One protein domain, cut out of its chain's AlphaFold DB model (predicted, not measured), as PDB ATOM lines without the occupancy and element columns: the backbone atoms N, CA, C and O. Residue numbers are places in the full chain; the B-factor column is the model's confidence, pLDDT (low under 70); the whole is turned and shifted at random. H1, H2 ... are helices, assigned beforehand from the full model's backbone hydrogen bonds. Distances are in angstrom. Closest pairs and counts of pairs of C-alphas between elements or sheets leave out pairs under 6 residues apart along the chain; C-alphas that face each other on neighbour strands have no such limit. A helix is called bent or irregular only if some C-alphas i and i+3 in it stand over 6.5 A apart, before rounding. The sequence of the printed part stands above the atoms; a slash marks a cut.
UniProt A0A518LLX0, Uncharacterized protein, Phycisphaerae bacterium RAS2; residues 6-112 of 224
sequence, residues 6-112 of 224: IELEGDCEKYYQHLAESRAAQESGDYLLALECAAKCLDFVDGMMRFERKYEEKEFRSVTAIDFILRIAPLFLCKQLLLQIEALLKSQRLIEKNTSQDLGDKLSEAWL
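Overview. This is residues 6 to 112 of the 224 residues of an uncharacterized protein of Phycisphaerae bacterium RAS2 (UniProt A0A518LLX0). Two groups of helices are joined into one compact body: H1 and the first arm of the bent helix H2 lie side by side as a helical hairpin, and H3, H4 and H6 form a triangle, with H3 packed on that arm. The second arm of H2 turns away and crosses the earlier part of H1, residues 56 to 63 then lead back to H3, and the little helix H5 lies at the turn between H4 and H6. The printed part has 107 residues with six named helices, H1 to H6 in chain order, and no named strand; the class is all helix. It is compact, with a radius of gyration of the C-alphas of 13.3 A and spans of 37 by 29 by 19 A.

Along the chain. H2, residues 31 to 55, was assigned as one helix by its hydrogen bonds but is bent: C-alphas 43 and 46 are 7.7 A apart. Its arms are H2a, residues 31 to 43, 19.8 A long, and H2b, residues 46 to 55, 14.2 A. H1, residues 6 to 27, is 31.6 A long and begins at C-alpha 6 (50.940, 31.708, 47.884). H3 is residues 64 to 72, H4 residues 79 to 91, 18.5 A long, and H5 residues 93 to 98. H6, residues 103 to 112, ends at C-alpha 112 (44.094, -7.133, 42.531).

Arrangement. H2 is the hub, touching four other helices, and its arms stand at a steep tilt of 66 degrees. H2a and H1 form a hairpin, opposite ways at a shallow tilt of 11 degrees; their closest C-alphas, Ser 22 and Ala 34, are 4.1 A apart. H2b touches H1 at residues 7 to 15 alone, closest at the C-alphas of Cys 12 and Met 48, 4.1 A. H2a touches H3 at a steep tilt of 41 degrees, closest at the C-alphas of Ala 38 and Ala 65, 5.2 A. H3 and H4 are also a hairpin, closest at the C-alphas of Leu 70 and Leu 82, 7.0 A. H6 touches H3, the same way at a shallow tilt of 16 degrees, closest at the C-alphas of Leu 70 and Ala 110, 5.5 A. H6 also touches H4, closest at the C-alphas of Leu 82 and Leu 107, 7.3 A. H5 and H2b only just touch, with 3 pairs of C-alphas within 8 A, the closest being Asp 46 and Ile 95, 7.3 A. H1 is apart from H4, H5 and H6. Each O i to N i+4 pair is within hydrogen-bond range in H1, H2b, H3, H4, H5 and H6; in H2a 7 of 9 are.

Size, cuts and confidence. The C-alphas of Ile 6 and Leu 112, the first and last printed, are the two farthest apart, 39.8 A. The printed part has no cut and no long link. The mean pLDDT of the printed part is 94.6, and no printed residue is under 70.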
ATOM      1  N   ILE A   6      49.835  31.762  48.851       97.06
ATOM      2  CA  ILE A   6      50.940  31.708  47.884       97.06
ATOM      3  C   ILE A   6      51.567  30.307  47.848       97.06
ATOM      4  O   ILE A   6      51.848  29.784  46.778       97.06
ATOM      5  N   GLU A   7      51.747  29.662  49.006       97.38
ATOM      6  CA  GLU A   7      52.260  28.284  49.052       97.38
ATOM      7  C   GLU A   7      51.286  27.283  48.417       97.38
ATOM      8  O   GLU A   7      51.714  26.389  47.696       97.38
ATOM      9  N   LEU A   8      49.982  27.437  48.668       97.19
ATOM     10  CA  LEU A   8      48.954  26.576  48.076       97.19
ATOM     11  C   LEU A   8      48.849  26.763  46.556       97.19
ATOM     12  O   LEU A   8      48.674  25.789  45.830       97.19
ATOM     13  N   GLU A   9      48.968  28.002  46.084       97.75
ATOM     14  CA  GLU A   9      49.009  28.343  44.660       97.75
ATOM     15  C   GLU A   9      50.232  27.710  43.986       97.75
ATOM     16  O   GLU A   9      50.086  27.020  42.982       97.75
ATOM     17  N   GLY A  10      51.411  27.816  44.607       98.00
ATOM     18  CA  GLY A  10      52.627  27.177  44.103       98.00
ATOM     19  C   GLY A  10      52.558  25.644  44.066       98.00
ATOM     20  O   GLY A  10      53.082  25.029  43.138       98.00
ATOM     21  N   ASP A  11      51.899  25.001  45.037       97.81
ATOM     22  CA  ASP A  11      51.626  23.556  44.970       97.81
ATOM     23  C   ASP A  11      50.676  23.223  43.806       97.81
ATOM     24  O   ASP A  11      50.890  22.243  43.091       97.81
ATOM     25  N   CYS A  12      49.640  24.043  43.595       97.81
ATOM     26  CA  CYS A  12      48.683  23.887  42.501       97.81
ATOM     27  C   CYS A  12      49.371  23.983  41.127       97.81
ATOM     28  O   CYS A  12      49.194  23.106  40.281       97.81
ATOM     29  N   GLU A  13      50.224  24.992  40.929       98.31
ATOM     30  CA  GLU A  13      51.010  25.171  39.702       98.31
ATOM     31  C   GLU A  13      51.916  23.966  39.423       98.31
ATOM     32  O   GLU A  13      51.892  23.413  38.322       98.31
ATOM     33  N   LYS A  14      52.668  23.501  40.431       98.62
ATOM     34  CA  LYS A  14      53.553  22.331  40.296       98.62
ATOM     35  C   LYS A  14      52.786  21.049  39.994       98.62
ATOM     36  O   LYS A  14      53.225  20.262  39.155       98.62
ATOM     37  N   TYR A  15      51.638  20.845  40.643       98.56
ATOM     38  CA  TYR A  15      50.761  19.715  40.348       98.56
ATOM     39  C   TYR A  15      50.375  19.703  38.864       98.56
ATOM     40  O   TYR A  15      50.531  18.686  38.187       98.56
ATOM     41  N   TYR A  16      49.904  20.838  38.341       98.44
ATOM     42  CA  TYR A  16      49.463  20.925  36.952       98.44
ATOM     43  C   TYR A  16      50.606  20.856  35.944       98.44
ATOM     44  O   TYR A  16      50.422  20.267  34.877       98.44
ATOM     45  N   GLN A  17      51.785  21.373  36.289       98.50
ATOM     46  CA  GLN A  17      52.986  21.202  35.481       98.50
ATOM     47  C   GLN A  17      53.324  19.713  35.309       98.50
ATOM     48  O   GLN A  17      53.407  19.227  34.180       98.50
ATOM     49  N   HIS A  18      53.458  18.964  36.406       98.44
ATOM     50  CA  HIS A  18      53.788  17.537  36.338       98.44
ATOM     51  C   HIS A  18      52.682  16.703  35.686       98.44
ATOM     52  O   HIS A  18      52.966  15.736  34.978       98.44
ATOM     53  N   LEU A  19      51.416  17.095  35.857       98.56
ATOM     54  CA  LEU A  19      50.305  16.448  35.167       98.56
ATOM     55  C   LEU A  19      50.371  16.674  33.648       98.56
ATOM     56  O   LEU A  19      50.072  15.755  32.887       98.56
ATOM     57  N   ALA A  20      50.766  17.866  33.196       98.56
ATOM     58  CA  ALA A  20      50.964  18.153  31.778       98.56
ATOM     59  C   ALA A  20      52.143  17.355  31.196       98.56
ATOM     60  O   ALA A  20      51.998  16.754  30.135       98.56
ATOM     61  N   GLU A  21      53.265  17.274  31.920       98.06
ATOM     62  CA  GLU A  21      54.415  16.433  31.554       98.06
ATOM     63  C   GLU A  21      54.012  14.952  31.437       98.06
ATOM     64  O   GLU A  21      54.346  14.289  30.455       98.06
ATOM     65  N   SER A  22      53.225  14.449  32.395       98.06
ATOM     66  CA  SER A  22      52.701  13.079  32.386       98.06
ATOM     67  C   SER A  22      51.825  12.801  31.161       98.06
ATOM     68  O   SER A  22      51.980  11.768  30.510       98.06
ATOM     69  N   ARG A  23      50.943  13.740  30.794       98.12
ATOM     70  CA  ARG A  23      50.095  13.617  29.597       98.12
ATOM     71  C   ARG A  23      50.907  13.634  28.309       98.12
ATOM     72  O   ARG A  23      50.671  12.785  27.458       98.12
ATOM     73  N   ALA A  24      51.876  14.537  28.189       95.69
ATOM     74  CA  ALA A  24      52.743  14.600  27.016       95.69
ATOM     75  C   ALA A  24      53.533  13.291  26.825       95.69
ATOM     76  O   ALA A  24      53.609  12.777  25.712       95.69
ATOM     77  N   ALA A  25      54.051  12.713  27.915       87.06
ATOM     78  CA  ALA A  25      54.716  11.409  27.885       87.06
ATOM     79  C   ALA A  25      53.751  10.261  27.530       87.06
ATOM     80  O   ALA A  25      54.095   9.359  26.771       87.06
ATOM     81  N   GLN A  26      52.508  10.308  28.019       92.12
ATOM     82  CA  GLN A  26      51.482   9.339  27.634       92.12
ATOM     83  C   GLN A  26      51.163   9.425  26.129       92.12
ATOM     84  O   GLN A  26      51.031   8.398  25.469       92.12
ATOM     85  N   GLU A  27      51.047  10.639  25.585       92.75
ATOM     86  CA  GLU A  27      50.772  10.893  24.164       92.75
ATOM     87  C   GLU A  27      51.923  10.449  23.251       92.75
ATOM     88  O   GLU A  27      51.672   9.992  22.135       92.75
ATOM     89  N   SER A  28      53.173  10.512  23.725       86.12
ATOM     90  CA  SER A  28      54.338   9.971  23.011       86.12
ATOM     91  C   SER A  28      54.520   8.455  23.175       86.12
ATOM     92  O   SER A  28      55.420   7.884  22.559       86.12
ATOM     93  N   GLY A  29      53.685   7.797  23.986       83.38
ATOM     94  CA  GLY A  29      53.771   6.365  24.282       83.38
ATOM     95  C   GLY A  29      54.821   5.989  25.336       83.38
ATOM     96  O   GLY A  29      55.021   4.801  25.585       83.38
ATOM     97  N   ASP A  30      55.465   6.961  25.986       83.12
ATOM     98  CA  ASP A  30      56.413   6.726  27.079       83.12
ATOM     99  C   ASP A  30      55.677   6.626  28.425       83.12
ATOM    100  O   ASP A  30      55.636   7.547  29.245       83.12
ATOM    101  N   TYR A  31      55.035   5.479  28.643       86.06
ATOM    102  CA  TYR A  31      54.206   5.247  29.828       86.06
ATOM    103  C   TYR A  31      54.997   5.170  31.140       86.06
ATOM    104  O   TYR A  31      54.428   5.456  32.196       86.06
ATOM    105  N   LEU A  32      56.284   4.810  31.097       85.75
ATOM    106  CA  LEU A  32      57.131   4.812  32.292       85.75
ATOM    107  C   LEU A  32      57.434   6.248  32.722       85.75
ATOM    108  O   LEU A  32      57.183   6.593  33.876       85.75
ATOM    109  N   LEU A  33      57.841   7.113  31.787       84.50
ATOM    110  CA  LEU A  33      58.002   8.540  32.067       84.50
ATOM    111  C   LEU A  33      56.676   9.180  32.504       84.50
ATOM    112  O   LEU A  33      56.640   9.971  33.448       84.50
ATOM    113  N   ALA A  34      55.562   8.804  31.869       92.00
ATOM    114  CA  ALA A  34      54.242   9.288  32.253       92.00
ATOM    115  C   ALA A  34      53.895   8.931  33.707       92.00
ATOM    116  O   ALA A  34      53.366   9.780  34.435       92.00
ATOM    117  N   LEU A  35      54.206   7.703  34.145       93.12
ATOM    118  CA  LEU A  35      54.042   7.258  35.532       93.12
ATOM    119  C   LEU A  35      54.955   8.026  36.492       93.12
ATOM    120  O   LEU A  35      54.492   8.430  37.557       93.12
ATOM    121  N   GLU A  36      56.214   8.266  36.127       92.81
ATOM    122  CA  GLU A  36      57.150   9.049  36.943       92.81
ATOM    123  C   GLU A  36      56.664  10.489  37.151       92.81
ATOM    124  O   GLU A  36      56.639  10.986  38.278       92.81
ATOM    125  N   CYS A  37      56.220  11.162  36.086       96.12
ATOM    126  CA  CYS A  37      55.647  12.506  36.178       96.12
ATOM    127  C   CYS A  37      54.341  12.518  36.986       96.12
ATOM    128  O   CYS A  37      54.142  13.397  37.827       96.12
ATOM    129  N   ALA A  38      53.473  11.516  36.813       98.12
ATOM    130  CA  ALA A  38      52.272  11.383  37.635       98.12
ATOM    131  C   ALA A  38      52.614  11.168  39.119       98.12
ATOM    132  O   ALA A  38      51.952  11.735  39.986       98.12
ATOM    133  N   ALA A  39      53.665  10.402  39.427       97.81
ATOM    134  CA  ALA A  39      54.112  10.170  40.798       97.81
ATOM    135  C   ALA A  39      54.598  11.463  41.473       97.81
ATOM    136  O   ALA A  39      54.260  11.709  42.628       97.81
ATOM    137  N   LYS A  40      55.291  12.349  40.742       97.94
ATOM    138  CA  LYS A  40      55.682  13.680  41.253       97.94
ATOM    139  C   LYS A  40      54.481  14.548  41.633       97.94
ATOM    140  O   LYS A  40      54.594  15.406  42.500       97.94
ATOM    141  N   CYS A  41      53.314  14.324  41.024       98.31
ATOM    142  CA  CYS A  41      52.100  15.053  41.386       98.31
ATOM    143  C   CYS A  41      51.649  14.757  42.826       98.31
ATOM    144  O   CYS A  41      51.000  15.606  43.436       98.31
ATOM    145  N   LEU A  42      51.966  13.572  43.369       97.62
ATOM    146  CA  LEU A  42      51.474  13.106  44.671       97.62
ATOM    147  C   LEU A  42      51.899  14.016  45.829       97.62
ATOM    148  O   LEU A  42      51.105  14.244  46.742       97.62
ATOM    149  N   ASP A  43      53.092  14.606  45.742       97.00
ATOM    150  CA  ASP A  43      53.624  15.536  46.746       97.00
ATOM    151  C   ASP A  43      52.803  16.833  46.857       97.00
ATOM    152  O   ASP A  43      52.808  17.501  47.894       97.00
ATOM    153  N   PHE A  44      52.061  17.177  45.801       97.81
ATOM    154  CA  PHE A  44      51.340  18.443  45.675       97.81
ATOM    155  C   PHE A  44      49.812  18.294  45.747       97.81
ATOM    156  O   PHE A  44      49.107  19.303  45.733       97.81
ATOM    157  N   VAL A  45      49.279  17.069  45.873       96.81
ATOM    158  CA  VAL A  45      47.823  16.808  45.867       96.81
ATOM    159  C   VAL A  45      47.091  17.566  46.977       96.81
ATOM    160  O   VAL A  45      46.104  18.242  46.690       96.81
ATOM    161  N   ASP A  46      47.565  17.513  48.228       95.06
ATOM    162  CA  ASP A  46      46.915  18.216  49.353       95.06
ATOM    163  C   ASP A  46      46.878  19.735  49.136       95.06
ATOM    164  O   ASP A  46      45.849  20.372  49.370       95.06
ATOM    165  N   GLY A  47      47.991  20.313  48.673       95.75
ATOM    166  CA  GLY A  47      48.104  21.746  48.410       95.75
ATOM    167  C   GLY A  47      47.163  22.191  47.296       95.75
ATOM    168  O   GLY A  47      46.347  23.094  47.502       95.75
ATOM    169  N   MET A  48      47.206  21.480  46.168       97.19
ATOM    170  CA  MET A  48      46.326  21.697  45.022       97.19
ATOM    171  C   MET A  48      44.847  21.600  45.422       97.19
ATOM    172  O   MET A  48      44.088  22.544  45.206       97.19
ATOM    173  N   MET A  49      44.433  20.522  46.098       96.00
ATOM    174  CA  MET A  49      43.027  20.344  46.478       96.00
ATOM    175  C   MET A  49      42.544  21.442  47.429       96.00
ATOM    176  O   MET A  49      41.419  21.925  47.309       96.00
ATOM    177  N   ARG A  50      43.376  21.864  48.389       95.38
ATOM    178  CA  ARG A  50      43.025  22.967  49.298       95.38
ATOM    179  C   ARG A  50      42.895  24.293  48.565       95.38
ATOM    180  O   ARG A  50      41.991  25.057  48.904       95.38
ATOM    181  N   PHE A  51      43.782  24.570  47.609       96.69
ATOM    182  CA  PHE A  51      43.724  25.781  46.799       96.69
ATOM    183  C   PHE A  51      42.420  25.836  46.000       96.69
ATOM    184  O   PHE A  51      41.621  26.749  46.204       96.69
ATOM    185  N   GLU A  52      42.167  24.824  45.166       96.31
ATOM    186  CA  GLU A  52      41.025  24.825  44.247       96.31
ATOM    187  C   GLU A  52      39.687  24.822  44.992       96.31
ATOM    188  O   GLU A  52      38.743  25.483  44.577       96.31
ATOM    189  N   ARG A  53      39.586  24.158  46.148       95.19
ATOM    190  CA  ARG A  53      38.355  24.239  46.951       95.19
ATOM    191  C   ARG A  53      38.137  25.612  47.562       95.19
ATOM    192  O   ARG A  53      37.004  26.070  47.651       95.19
ATOM    193  N   LYS A  54      39.205  26.218  48.085       95.25
ATOM    194  CA  LYS A  54      39.100  27.455  48.862       95.25
ATOM    195  C   LYS A  54      38.934  28.684  47.974       95.25
ATOM    196  O   LYS A  54      38.289  29.632  48.410       95.25
ATOM    197  N   TYR A  55      39.556  28.689  46.798       96.44
ATOM    198  CA  TYR A  55      39.623  29.866  45.931       96.44
ATOM    199  C   TYR A  55      38.922  29.681  44.581       96.44
ATOM    200  O   TYR A  55      38.494  30.682  44.023       96.44
ATOM    201  N   GLU A  56      38.748  28.445  44.101       94.12
ATOM    202  CA  GLU A  56      38.087  28.142  42.814       94.12
ATOM    203  C   GLU A  56      36.735  27.425  42.990       94.12
ATOM    204  O   GLU A  56      36.108  27.038  42.009       94.12
ATOM    205  N   GLU A  57      36.301  27.194  44.237       93.44
ATOM    206  CA  GLU A  57      35.052  26.493  44.590       93.44
ATOM    207  C   GLU A  57      34.884  25.126  43.898       93.44
ATOM    208  O   GLU A  57      33.776  24.637  43.678       93.44
ATOM    209  N   LYS A  58      35.999  24.476  43.555       94.25
ATOM    210  CA  LYS A  58      35.984  23.247  42.765       94.25
ATOM    211  C   LYS A  58      35.624  22.032  43.612       94.25
ATOM    212  O   LYS A  58      36.205  21.792  44.673       94.25
ATOM    213  N   GLU A  59      34.732  21.203  43.085       92.62
ATOM    214  CA  GLU A  59      34.449  19.873  43.617       92.62
ATOM    215  C   GLU A  59      35.258  18.803  42.882       92.62
ATOM    216  O   GLU A  59      35.434  18.847  41.660       92.62
ATOM    217  N   PHE A  60      35.747  17.811  43.626       94.25
ATOM    218  CA  PHE A  60      36.550  16.737  43.062       94.25
ATOM    219  C   PHE A  60      35.717  15.471  42.954       94.25
ATOM    220  O   PHE A  60      35.286  14.891  43.946       94.25
ATOM    221  N   ARG A  61      35.561  14.972  41.729       94.69
ATOM    222  CA  ARG A  61      35.125  13.587  41.543       94.69
ATOM    223  C   ARG A  61      36.226  12.614  41.968       94.69
ATOM    224  O   ARG A  61      35.956  11.609  42.613       94.69
ATOM    225  N   SER A  62      37.459  12.930  41.583       95.75
ATOM    226  CA  SER A  62      38.668  12.145  41.820       95.75
ATOM    227  C   SER A  62      39.908  13.024  41.603       95.75
ATOM    228  O   SER A  62      39.783  14.194  41.231       95.75
ATOM    229  N   VAL A  63      41.101  12.464  41.806       96.81
ATOM    230  CA  VAL A  63      42.390  13.113  41.536       96.81
ATOM    231  C   VAL A  63      43.029  12.473  40.304       96.81
ATOM    232  O   VAL A  63      43.454  11.320  40.344       96.81
ATOM    233  N   THR A  64      43.148  13.239  39.216       97.62
ATOM    234  CA  THR A  64      43.572  12.739  37.893       97.62
ATOM    235  C   THR A  64      44.886  11.949  37.919       97.62
ATOM    236  O   THR A  64      44.968  10.878  37.326       97.62
ATOM    237  N   ALA A  65      45.913  12.452  38.614       98.06
ATOM    238  CA  ALA A  65      47.201  11.761  38.718       98.06
ATOM    239  C   ALA A  65      47.095  10.409  39.453       98.06
ATOM    240  O   ALA A  65      47.703   9.430  39.027       98.06
ATOM    241  N   ILE A  66      46.277  10.335  40.513       98.12
ATOM    242  CA  ILE A  66      46.026   9.087  41.248       98.12
ATOM    243  C   ILE A  66      45.304   8.091  40.338       98.12
ATOM    244  O   ILE A  66      45.745   6.952  40.221       98.12
ATOM    245  N   ASP A  67      44.257   8.524  39.631       98.31
ATOM    246  CA  ASP A  67      43.527   7.667  38.688       98.31
ATOM    247  C   ASP A  67      44.431   7.101  37.593       98.31
ATOM    248  O   ASP A  67      44.325   5.928  37.229       98.31
ATOM    249  N   PHE A  68      45.336   7.929  37.067       98.25
ATOM    250  CA  PHE A  68      46.305   7.492  36.075       98.25
ATOM    251  C   PHE A  68      47.233   6.406  36.634       98.25
ATOM    252  O   PHE A  68      47.367   5.350  36.016       98.25
ATOM    253  N   ILE A  69      47.812   6.624  37.820       98.25
ATOM    254  CA  ILE A  69      48.698   5.652  38.477       98.25
ATOM    255  C   ILE A  69      47.954   4.348  38.764       98.25
ATOM    256  O   ILE A  69      48.445   3.286  38.392       98.25
ATOM    257  N   LEU A  70      46.764   4.407  39.368       98.00
ATOM    258  CA  LEU A  70      45.978   3.215  39.704       98.00
ATOM    259  C   LEU A  70      45.628   2.380  38.466       98.00
ATOM    260  O   LEU A  70      45.609   1.155  38.537       98.00
ATOM    261  N   ARG A  71      45.406   3.033  37.320       96.75
ATOM    262  CA  ARG A  71      45.111   2.361  36.050       96.75
ATOM    263  C   ARG A  71      46.348   1.749  35.387       96.75
ATOM    264  O   ARG A  71      46.242   0.678  34.799       96.75
ATOM    265  N   ILE A  72      47.492   2.436  35.420       95.56
ATOM    266  CA  ILE A  72      48.666   2.078  34.604       95.56
ATOM    267  C   ILE A  72      49.725   1.303  35.398       95.56
ATOM    268  O   ILE A  72      50.298   0.351  34.873       95.56
ATOM    269  N   ALA A  73      49.959   1.634  36.671       94.81
ATOM    270  CA  ALA A  73      50.983   0.986  37.494       94.81
ATOM    271  C   ALA A  73      50.843  -0.550  37.585       94.81
ATOM    272  O   ALA A  73      51.873  -1.224  37.500       94.81
ATOM    273  N   PRO A  74      49.632  -1.139  37.693       94.75
ATOM    274  CA  PRO A  74      49.468  -2.594  37.670       94.75
ATOM    275  C   PRO A  74      50.003  -3.255  36.396       94.75
ATOM    276  O   PRO A  74      50.594  -4.331  36.463       94.75
ATOM    277  N   LEU A  75      49.836  -2.593  35.248       91.62
ATOM    278  CA  LEU A  75      50.228  -3.108  33.933       91.62
ATOM    279  C   LEU A  75      51.755  -3.168  33.786       91.62
ATOM    280  O   LEU A  75      52.262  -4.057  33.113       91.62
ATOM    281  N   PHE A  76      52.476  -2.274  34.463       89.00
ATOM    282  CA  PHE A  76      53.943  -2.228  34.493       89.00
ATOM    283  C   PHE A  76      54.544  -2.869  35.751       89.00
ATOM    284  O   PHE A  76      55.731  -2.714  36.028       89.00
ATOM    285  N   LEU A  77      53.736  -3.595  36.531       91.62
ATOM    286  CA  LEU A  77      54.163  -4.249  37.770       91.62
ATOM    287  C   LEU A  77      54.767  -3.273  38.810       91.62
ATOM    288  O   LEU A  77      55.572  -3.659  39.660       91.62
ATOM    289  N   CYS A  78      54.366  -1.996  38.787       91.00
ATOM    290  CA  CYS A  78      54.930  -0.926  39.614       91.00
ATOM    291  C   CYS A  78      54.354  -0.912  41.042       91.00
ATOM    292  O   CYS A  78      53.689   0.037  41.461       91.00
ATOM    293  N   LYS A  79      54.651  -1.954  41.826       91.25
ATOM    294  CA  LYS A  79      54.207  -2.100  43.227       91.25
ATOM    295  C   LYS A  79      54.476  -0.862  44.092       91.25
ATOM    296  O   LYS A  79      53.643  -0.495  44.919       91.25
ATOM    297  N   GLN A  80      55.636  -0.227  43.916       93.31
ATOM    298  CA  GLN A  80      56.052   0.899  44.752       93.31
ATOM    299  C   GLN A  80      55.116   2.106  44.621       93.31
ATOM    300  O   GLN A  80      54.849   2.770  45.619       93.31
ATOM    301  N   LEU A  81      54.572   2.362  43.428       94.19
ATOM    302  CA  LEU A  81      53.631   3.463  43.223       94.19
ATOM    303  C   LEU A  81      52.305   3.205  43.943       94.19
ATOM    304  O   LEU A  81      51.772   4.114  44.571       94.19
ATOM    305  N   LEU A  82      51.804   1.964  43.947       96.62
ATOM    306  CA  LEU A  82      50.595   1.630  44.709       96.62
ATOM    307  C   LEU A  82      50.808   1.792  46.221       96.62
ATOM    308  O   LEU A  82      49.923   2.296  46.906       96.62
ATOM    309  N   LEU A  83      51.995   1.446  46.737       94.31
ATOM    310  CA  LEU A  83      52.356   1.705  48.139       94.31
ATOM    311  C   LEU A  83      52.425   3.206  48.454       94.31
ATOM    312  O   LEU A  83      52.001   3.620  49.532       94.31
ATOM    313  N   GLN A  84      52.937   4.027  47.531       96.94
ATOM    314  CA  GLN A  84      52.940   5.486  47.689       96.94
ATOM    315  C   GLN A  84      51.513   6.044  47.739       96.94
ATOM    316  O   GLN A  84      51.220   6.847  48.622       96.94
ATOM    317  N   ILE A  85      50.613   5.582  46.862       97.62
ATOM    318  CA  ILE A  85      49.192   5.960  46.907       97.62
ATOM    319  C   ILE A  85      48.552   5.519  48.225       97.62
ATOM    320  O   ILE A  85      47.880   6.315  48.872       97.62
ATOM    321  N   GLU A  86      48.792   4.286  48.668       96.94
ATOM    322  CA  GLU A  86      48.266   3.788  49.941       96.94
ATOM    323  C   GLU A  86      48.730   4.651  51.127       96.94
ATOM    324  O   GLU A  86      47.931   5.025  51.988       96.94
ATOM    325  N   ALA A  87      50.017   5.004  51.168       96.38
ATOM    326  CA  ALA A  87      50.573   5.882  52.192       96.38
ATOM    327  C   ALA A  87      49.982   7.302  52.118       96.38
ATOM    328  O   ALA A  87      49.682   7.906  53.154       96.38
ATOM    329  N   LEU A  88      49.777   7.825  50.907       96.38
ATOM    330  CA  LEU A  88      49.156   9.124  50.672       96.38
ATOM    331  C   LEU A  88      47.719   9.154  51.207       96.38
ATOM    332  O   LEU A  88      47.396  10.019  52.017       96.38
ATOM    333  N   LEU A  89      46.883   8.182  50.828       95.19
ATOM    334  CA  LEU A  89      45.487   8.106  51.274       95.19
ATOM    335  C   LEU A  89      45.390   7.961  52.802       95.19
ATOM    336  O   LEU A  89      44.643   8.696  53.446       95.19
ATOM    337  N   LYS A  90      46.238   7.118  53.412       94.25
ATOM    338  CA  LYS A  90      46.296   6.959  54.879       94.25
ATOM    339  C   LYS A  90      46.707   8.238  55.611       94.25
ATOM    340  O   LYS A  90      46.205   8.509  56.703       94.25
ATOM    341  N   SER A  91      47.644   9.004  55.050       93.31
ATOM    342  CA  SER A  91      48.159  10.228  55.675       93.31
ATOM    343  C   SER A  91      47.281  11.457  55.418       93.31
ATOM    344  O   SER A  91      47.255  12.372  56.245       93.31
ATOM    345  N   GLN A  92      46.515  11.479  54.322       91.25
ATOM    346  CA  GLN A  92      45.754  12.643  53.869       91.25
ATOM    347  C   GLN A  92      44.250  12.360  53.782       91.25
ATOM    348  O   GLN A  92      43.659  12.313  52.705       91.25
ATOM    349  N   ARG A  93      43.585  12.320  54.946       88.38
ATOM    350  CA  ARG A  93      42.115  12.154  55.059       88.38
ATOM    351  C   ARG A  93      41.288  13.173  54.260       88.38
ATOM    352  O   ARG A  93      40.098  12.971  54.041       88.38
ATOM    353  N   LEU A  94      41.882  14.306  53.873       85.25
ATOM    354  CA  LEU A  94      41.221  15.300  53.028       85.25
ATOM    355  C   LEU A  94      40.962  14.791  51.612       85.25
ATOM    356  O   LEU A  94      39.992  15.247  51.017       85.25
ATOM    357  N   ILE A  95      41.787  13.889  51.078       87.75
ATOM    358  CA  ILE A  95      41.554  13.335  49.745       87.75
ATOM    359  C   ILE A  95      40.234  12.556  49.776       87.75
ATOM    360  O   ILE A  95      39.283  12.970  49.123       87.75
ATOM    361  N   GLU A  96      40.129  11.547  50.644       87.56
ATOM    362  CA  GLU A  96      38.919  10.722  50.799       87.56
ATOM    363  C   GLU A  96      37.670  11.549  51.128       87.56
ATOM    364  O   GLU A  96      36.600  11.312  50.581       87.56
ATOM    365  N   LYS A  97      37.792  12.563  51.996       89.75
ATOM    366  CA  LYS A  97      36.645  13.399  52.384       89.75
ATOM    367  C   LYS A  97      36.103  14.257  51.235       89.75
ATOM    368  O   LYS A  97      34.946  14.668  51.287       89.75
ATOM    369  N   ASN A  98      36.947  14.614  50.269       91.00
ATOM    370  CA  ASN A  98      36.617  15.624  49.263       91.00
ATOM    371  C   ASN A  98      36.554  15.073  47.839       91.00
ATOM    372  O   ASN A  98      36.275  15.851  46.930       91.00
ATOM    373  N   THR A  99      36.802  13.779  47.639       92.56
ATOM    374  CA  THR A  99      36.548  13.087  46.377       92.56
ATOM    375  C   THR A  99      35.226  12.337  46.441       92.56
ATOM    376  O   THR A  99      34.964  11.624  47.403       92.56
ATOM    377  N   SER A 100      34.390  12.457  45.408       88.62
ATOM    378  CA  SER A 100      33.117  11.723  45.366       88.62
ATOM    379  C   SER A 100      33.279  10.228  45.060       88.62
ATOM    380  O   SER A 100      32.341   9.462  45.255       88.62
ATOM    381  N   GLN A 101      34.419   9.812  44.499       92.56
ATOM    382  CA  GLN A 101      34.746   8.406  44.264       92.56
ATOM    383  C   GLN A 101      35.548   7.820  45.426       92.56
ATOM    384  O   GLN A 101      36.403   8.500  45.994       92.56
ATOM    385  N   ASP A 102      35.309   6.539  45.712       94.19
ATOM    386  CA  ASP A 102      36.081   5.785  46.694       94.19
ATOM    387  C   ASP A 102      37.443   5.390  46.101       94.19
ATOM    388  O   ASP A 102      37.570   4.470  45.288       94.19
ATOM    389  N   LEU A 103      38.481   6.148  46.462       94.75
ATOM    390  CA  LEU A 103      39.851   5.854  46.043       94.75
ATOM    391  C   LEU A 103      40.432   4.623  46.752       94.75
ATOM    392  O   LEU A 103      41.379   4.035  46.229       94.75
ATOM    393  N   GLY A 104      39.886   4.227  47.905       94.69
ATOM    394  CA  GLY A 104      40.277   3.010  48.611       94.69
ATOM    395  C   GLY A 104      39.826   1.757  47.862       94.69
ATOM    396  O   GLY A 104      40.620   0.829  47.679       94.69
ATOM    397  N   ASP A 105      38.601   1.768  47.335       95.69
ATOM    398  CA  ASP A 105      38.098   0.701  46.466       95.69
ATOM    399  C   ASP A 105      38.921   0.611  45.176       95.69
ATOM    400  O   ASP A 105      39.431  -0.460  44.844       95.69
ATOM    401  N   LYS A 106      39.180   1.742  44.502       97.00
ATOM    402  CA  LYS A 106      40.038   1.756  43.300       97.00
ATOM    403  C   LYS A 106      41.461   1.267  43.571       97.00
ATOM    404  O   LYS A 106      42.059   0.596  42.732       97.00
ATOM    405  N   LEU A 107      42.038   1.619  44.721       96.81
ATOM    406  CA  LEU A 107      43.348   1.110  45.125       96.81
ATOM    407  C   LEU A 107      43.301  -0.408  45.339       96.81
ATOM    408  O   LEU A 107      44.218  -1.113  44.918       96.81
ATOM    409  N   SER A 108      42.232  -0.922  45.946       96.19
ATOM    410  CA  SER A 108      42.025  -2.364  46.122       96.19
ATOM    411  C   SER A 108      41.905  -3.092  44.779       96.19
ATOM    412  O   SER A 108      42.538  -4.132  44.580       96.19
ATOM    413  N   GLU A 109      41.170  -2.515  43.825       95.81
ATOM    414  CA  GLU A 109      41.082  -3.012  42.447       95.81
ATOM    415  C   GLU A 109      42.456  -3.015  41.759       95.81
ATOM    416  O   GLU A 109      42.852  -4.019  41.162       95.81
ATOM    417  N   ALA A 110      43.231  -1.935  41.895       96.06
ATOM    418  CA  ALA A 110      44.577  -1.840  41.333       96.06
ATOM    419  C   ALA A 110      45.539  -2.882  41.935       96.06
ATOM    420  O   ALA A 110      46.348  -3.470  41.213       96.06
ATOM    421  N   TRP A 111      45.438  -3.169  43.237       94.19
ATOM    422  CA  TRP A 111      46.202  -4.241  43.885       94.19
ATOM    423  C   TRP A 111      45.843  -5.625  43.351       94.19
ATOM    424  O   TRP A 111      46.737  -6.447  43.114       94.19
ATOM    425  N   LEU A 112      44.552  -5.890  43.143       92.00
ATOM    426  CA  LEU A 112      44.094  -7.133  42.531       92.00
ATOM    427  C   LEU A 112      44.624  -7.257  41.096       92.00
ATOM    428  O   LEU A 112      45.197  -8.291  40.746       92.00
TER     429      LEU A 112